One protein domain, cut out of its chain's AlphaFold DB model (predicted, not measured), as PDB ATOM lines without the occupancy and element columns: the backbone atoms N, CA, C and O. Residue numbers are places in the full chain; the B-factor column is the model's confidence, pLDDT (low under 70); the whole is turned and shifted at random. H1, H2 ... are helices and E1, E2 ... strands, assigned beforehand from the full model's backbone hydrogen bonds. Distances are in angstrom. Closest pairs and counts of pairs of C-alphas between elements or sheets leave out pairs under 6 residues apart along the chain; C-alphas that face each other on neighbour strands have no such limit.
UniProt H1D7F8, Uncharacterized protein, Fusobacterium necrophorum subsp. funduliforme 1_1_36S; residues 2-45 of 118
ATOM      1  N   LYS A   2      -7.244  32.270  39.250       85.62
ATOM      2  CA  LYS A   2      -6.429  31.698  38.162       85.62
ATOM      3  C   LYS A   2      -5.743  32.834  37.395       85.62
ATOM      4  O   LYS A   2      -6.400  33.816  37.052       85.62
ATOM      5  N   LYS A   3      -4.443  32.697  37.127       93.56
ATOM      6  CA  LYS A   3      -3.674  33.676  36.342       93.56
ATOM      7  C   LYS A   3      -4.243  33.789  34.923       93.56
ATOM      8  O   LYS A   3      -4.864  32.846  34.439       93.56
ATOM      9  N   PHE A   4      -4.069  34.940  34.295       94.56
ATOM     10  CA  PHE A   4      -4.456  35.211  32.911       94.56
ATOM     11  C   PHE A   4      -3.393  36.111  32.277       94.56
ATOM     12  O   PHE A   4      -2.592  36.717  32.995       94.56
ATOM     13  N   PHE A   5      -3.388  36.186  30.951       96.00
ATOM     14  CA  PHE A   5      -2.559  37.113  30.190       96.00
ATOM     15  C   PHE A   5      -3.456  38.152  29.517       96.00
ATOM     16  O   PHE A   5      -4.488  37.807  28.951       96.00
ATOM     17  N   ALA A   6      -3.092  39.426  29.616       94.56
ATOM     18  CA  ALA A   6      -3.891  40.533  29.102       94.56
ATOM     19  C   ALA A   6      -3.010  41.446  28.242       94.56
ATOM     20  O   ALA A   6      -2.527  42.472  28.730       94.56
ATOM     21  N   PRO A   7      -2.702  41.032  27.000       94.38
ATOM     22  CA  PRO A   7      -1.880  41.833  26.107       94.38
ATOM     23  C   PRO A   7      -2.620  43.120  25.732       94.38
ATOM     24  O   PRO A   7      -3.842  43.136  25.592       94.38
ATOM     25  N   PHE A   8      -1.874  44.209  25.593       91.31
ATOM     26  CA  PHE A   8      -2.419  45.522  25.234       91.31
ATOM     27  C   PHE A   8      -1.710  46.154  24.036       91.31
ATOM     28  O   PHE A   8      -2.205  47.141  23.508       91.31
ATOM     29  N   ASP A   9      -0.585  45.581  23.608       89.31
ATOM     30  CA  ASP A   9       0.170  46.005  22.433       89.31
ATOM     31  C   ASP A   9       0.988  44.820  21.883       89.31
ATOM     32  O   ASP A   9       1.262  43.858  22.615       89.31
ATOM     33  N   VAL A  10       1.365  44.875  20.602       87.69
ATOM     34  CA  VAL A  10       2.212  43.888  19.916       87.69
ATOM     35  C   VAL A  10       3.227  44.608  19.038       87.69
ATOM     36  O   VAL A  10       2.913  45.523  18.282       87.69
ATOM     37  N   MET A  11       4.465  44.129  19.085       85.75
ATOM     38  CA  MET A  11       5.560  44.652  18.286       85.75
ATOM     39  C   MET A  11       6.328  43.497  17.659       85.75
ATOM     40  O   MET A  11       6.692  42.539  18.344       85.75
ATOM     41  N   PHE A  12       6.582  43.584  16.357       83.88
ATOM     42  CA  PHE A  12       7.416  42.621  15.654       83.88
ATOM     43  C   PHE A  12       8.875  43.062  15.703       83.88
ATOM     44  O   PHE A  12       9.189  44.237  15.511       83.88
ATOM     45  N   ILE A  13       9.769  42.103  15.933       81.94
ATOM     46  CA  ILE A  13      11.215  42.320  15.898       81.94
ATOM     47  C   ILE A  13      11.762  41.540  14.713       81.94
ATOM     48  O   ILE A  13      11.650  40.312  14.665       81.94
ATOM     49  N   VAL A  14      12.361  42.244  13.757       83.50
ATOM     50  CA  VAL A  14      13.033  41.596  12.627       83.50
ATOM     51  C   VAL A  14      14.481  41.317  13.020       83.50
ATOM     52  O   VAL A  14      15.265  42.238  13.253       83.50
ATOM     53  N   LYS A  15      14.817  40.024  13.094       72.81
ATOM     54  CA  LYS A  15      16.075  39.490  13.644       72.81
ATOM     55  C   LYS A  15      17.342  40.097  13.029       72.81
ATOM     56  O   LYS A  15      18.340  40.212  13.729       72.81
ATOM     57  N   ASP A  16      17.292  40.504  11.765       71.88
ATOM     58  CA  ASP A  16      18.491  40.916  11.029       71.88
ATOM     59  C   ASP A  16      18.890  42.384  11.240       71.88
ATOM     60  O   ASP A  16      19.984  42.762  10.841       71.88
ATOM     61  N   ASN A  17      18.049  43.210  11.879       63.56
ATOM     62  CA  ASN A  17      18.337  44.641  12.066       63.56
ATOM     63  C   ASN A  17      17.918  45.214  13.435       63.56
ATOM     64  O   ASN A  17      17.982  46.426  13.606       63.56
ATOM     65  N   GLU A  18      17.413  44.394  14.369       68.62
ATOM     66  CA  GLU A  18      16.787  44.853  15.634       68.62
ATOM     67  C   GLU A  18      15.690  45.922  15.433       68.62
ATOM     68  O   GLU A  18      15.274  46.609  16.366       68.62
ATOM     69  N   ASN A  19      15.182  46.048  14.204       72.94
ATOM     70  CA  ASN A  19      14.161  47.018  13.866       72.94
ATOM     71  C   ASN A  19      12.827  46.560  14.448       72.94
ATOM     72  O   ASN A  19      12.364  45.439  14.208       72.94
ATOM     73  N   LEU A  20      12.218  47.473  15.193       75.06
ATOM     74  CA  LEU A  20      10.898  47.329  15.774       75.06
ATOM     75  C   LEU A  20       9.861  47.774  14.747       75.06
ATOM     76  O   LEU A  20       9.872  48.925  14.308       75.06
ATOM     77  N   ILE A  21       8.970  46.866  14.358       76.94
ATOM     78  CA  ILE A  21       7.837  47.170  13.484       76.94
ATOM     79  C   ILE A  21       6.574  47.107  14.348       76.94
ATOM     80  O   ILE A  21       6.228  46.017  14.821       76.94
ATOM     81  N   PRO A  22       5.885  48.241  14.580       72.44
ATOM     82  CA  PRO A  22       4.598  48.236  15.264       72.44
ATOM     83  C   PRO A  22       3.620  47.317  14.532       72.44
ATOM     84  O   PRO A  22       3.470  47.409  13.310       72.44
ATOM     85  N   ALA A  23       2.973  46.413  15.263       76.50
ATOM     86  CA  ALA A  23       1.901  45.610  14.701       76.50
ATOM     87  C   ALA A  23       0.624  46.456  14.607       76.50
ATOM     88  O   ALA A  23       0.395  47.351  15.419       76.50
ATOM     89  N   ALA A  24      -0.242  46.159  13.638       78.94
ATOM     90  CA  ALA A  24      -1.595  46.698  13.670       78.94
ATOM     91  C   ALA A  24      -2.316  46.171  14.920       78.94
ATOM     92  O   ALA A  24      -2.289  44.966  15.171       78.94
ATOM     93  N   LEU A  25      -2.997  47.047  15.670       78.50
ATOM     94  CA  LEU A  25      -3.722  46.657  16.887       78.50
ATOM     95  C   LEU A  25      -4.746  45.544  16.631       78.50
ATOM     96  O   LEU A  25      -4.970  44.721  17.507       78.50
ATOM     97  N   ASP A  26      -5.324  45.458  15.432       84.88
ATOM     98  CA  ASP A  26      -6.267  44.391  15.075       84.88
ATOM     99  C   ASP A  26      -5.684  42.978  15.212       84.88
ATOM    100  O   ASP A  26      -6.430  42.047  15.502       84.88
ATOM    101  N   ILE A  27      -4.361  42.821  15.100       88.00
ATOM    102  CA  ILE A  27      -3.679  41.535  15.300       88.00
ATOM    103  C   ILE A  27      -3.887  41.018  16.731       88.00
ATOM    104  O   ILE A  27      -3.913  39.811  16.955       88.00
ATOM    105  N   LEU A  28      -4.102  41.904  17.713       89.81
ATOM    106  CA  LEU A  28      -4.406  41.497  19.084       89.81
ATOM    107  C   LEU A  28      -5.711  40.680  19.183       89.81
ATOM    108  O   LEU A  28      -5.834  39.903  20.126       89.81
ATOM    109  N   LYS A  29      -6.661  40.803  18.237       90.19
ATOM    110  CA  LYS A  29      -7.933  40.047  18.257       90.19
ATOM    111  C   LYS A  29      -7.685  38.546  18.180       90.19
ATOM    112  O   LYS A  29      -8.329  37.783  18.896       90.19
ATOM    113  N   ASP A  30      -6.695  38.149  17.387       91.38
ATOM    114  CA  ASP A  30      -6.341  36.748  17.154       91.38
ATOM    115  C   ASP A  30      -5.712  36.084  18.391       91.38
ATOM    116  O   ASP A  30      -5.657  34.860  18.484       91.38
ATOM    117  N   PHE A  31      -5.264  36.875  19.374       93.38
ATOM    118  CA  PHE A  31      -4.748  36.357  20.642       93.38
ATOM    119  C   PHE A  31      -5.847  36.031  21.656       93.38
ATOM    120  O   PHE A  31      -5.538  35.440  22.693       93.38
ATOM    121  N   TYR A  32      -7.104  36.415  21.420       95.19
ATOM    122  CA  TYR A  32      -8.184  36.112  22.354       95.19
ATOM    123  C   TYR A  32      -8.374  34.594  22.492       95.19
ATOM    124  O   TYR A  32      -8.601  33.885  21.514       95.19
ATOM    125  N   SER A  33      -8.310  34.082  23.723       96.12
ATOM    126  CA  SER A  33      -8.541  32.664  23.998       96.12
ATOM    127  C   SER A  33      -9.027  32.457  25.428       96.12
ATOM    128  O   SER A  33      -8.260  32.597  26.382       96.12
ATOM    129  N   GLU A  34     -10.291  32.066  25.593       94.50
ATOM    130  CA  GLU A  34     -10.834  31.716  26.911       94.50
ATOM    131  C   GLU A  34     -10.144  30.484  27.511       94.50
ATOM    132  O   GLU A  34      -9.804  30.485  28.697       94.50
ATOM    133  N   GLU A  35      -9.883  29.466  26.680       96.06
ATOM    134  CA  GLU A  35      -9.197  28.225  27.062       96.06
ATOM    135  C   GLU A  35      -7.829  28.517  27.693       96.06
ATOM    136  O   GLU A  35      -7.531  28.060  28.800       96.06
ATOM    137  N   HIS A  36      -7.028  29.352  27.028       96.75
ATOM    138  CA  HIS A  36      -5.691  29.733  27.489       96.75
ATOM    139  C   HIS A  36      -5.698  30.945  28.433       96.75
ATOM    140  O   HIS A  36      -4.648  31.328  28.953       96.75
ATOM    141  N   ARG A  37      -6.873  31.533  28.699       95.88
ATOM    142  CA  ARG A  37      -7.069  32.731  29.531       95.88
ATOM    143  C   ARG A  37      -6.256  33.931  29.038       95.88
ATOM    144  O   ARG A  37      -5.554  34.577  29.822       95.88
ATOM    145  N   ILE A  38      -6.353  34.206  27.742       96.38
ATOM    146  CA  ILE A  38      -5.749  35.362  27.081       96.38
ATOM    147  C   ILE A  38      -6.863  36.338  26.699       96.38
ATOM    148  O   ILE A  38      -7.752  36.000  25.919       96.38
ATOM    149  N   PHE A  39      -6.810  37.544  27.262       95.69
ATOM    150  CA  PHE A  39      -7.860  38.559  27.146       95.69
ATOM    151  C   PHE A  39      -7.247  39.910  26.745       95.69
ATOM    152  O   PHE A  39      -6.858  40.688  27.620       95.69
ATOM    153  N   PRO A  40      -7.101  40.184  25.439       94.88
ATOM    154  CA  PRO A  40      -6.493  41.416  24.948       94.88
ATOM    155  C   PRO A  40      -7.282  42.663  25.372       94.88
ATOM    156  O   PRO A  40      -8.415  42.855  24.941       94.88
ATOM    157  N   ILE A  41      -6.687  43.527  26.203       92.50
ATOM    158  CA  ILE A  41      -7.381  44.651  26.866       92.50
ATOM    159  C   ILE A  41      -8.135  45.571  25.888       92.50
ATOM    160  O   ILE A  41      -9.299  45.860  26.177       92.50
ATOM    161  N   PRO A  42      -7.552  45.989  24.739       89.88
ATOM    162  CA  PRO A  42      -8.219  46.898  23.801       89.88
ATOM    163  C   PRO A  42      -9.544  46.376  23.229       89.88
ATOM    164  O   PRO A  42     -10.312  47.156  22.680       89.88
ATOM    165  N   PHE A  43      -9.819  45.072  23.348       89.38
ATOM    166  CA  PHE A  43     -11.054  44.443  22.863       89.38
ATOM    167  C   PHE A  43     -11.988  43.974  23.981       89.38
ATOM    168  O   PHE A  43     -13.054  43.432  23.705       89.38
ATOM    169  N   ILE A  44     -11.603  44.181  25.242       91.00
ATOM    170  CA  ILE A  44     -12.445  43.898  26.412       91.00
ATOM    171  C   ILE A  44     -13.135  45.177  26.900       91.00
ATOM    172  O   ILE A  44     -14.271  45.129  27.384       91.00
ATOM    173  N   ASN A  45     -12.458  46.322  26.785       87.75
ATOM    174  CA  ASN A  45     -12.935  47.609  27.273       87.75
ATOM    175  C   ASN A  45     -12.760  48.706  26.224       87.75
ATOM    176  O   ASN A  45     -11.679  48.863  25.667       87.75
TER     177      ASN A  45
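Overview. This is residues 2 to 45 of the 118 residues of an uncharacterized protein of Fusobacterium necrophorum subsp. funduliforme 1_1_36S (UniProt H1D7F8). This is a loose, elongated piece with little regular structure: a small hairpin of two strands, E1 and E2, makes one end of its length, and one short helix, H1, lies toward the other end among winding stretches without named elements. The printed part has 44 residues, 15 of them in named elements, in the order E1, E2, H1; the class is mixed. The radius of gyration of the C-alphas is 12.4 A, and the spans are 38 by 19 by 13 A.

Arrangement. E1, residues 11 to 14, and E2, residues 19 to 22, form an antiparallel hairpin, their directions 150 degrees apart. N 12 and O 21 are within hydrogen-bond range at 2.9 A, as are N 14 and O 19 at 3.2 A. H1, residues 25 to 31, is apart from E1. In H1, 0 of 3 O i to N i+4 pairs are within hydrogen-bond range, but 4 of 4 O i to N i+3 pairs are.

Along the chain. E1 begins at C-alpha 11 (5.560, 44.652, 18.286) and measures 9.9 A; E2 measures 9.7 A. H1 measures 11.0 A and ends at C-alpha 31 (-4.748, 36.357, 20.642).

Size, cuts and confidence. The C-alphas farthest apart, those of Lys 2 and Asn 17, are 38.2 A apart. The printed part has no cut, and both links are tight. Residues 32 to 45 hold no named element. Residues 17 to 18 have pLDDT under 70.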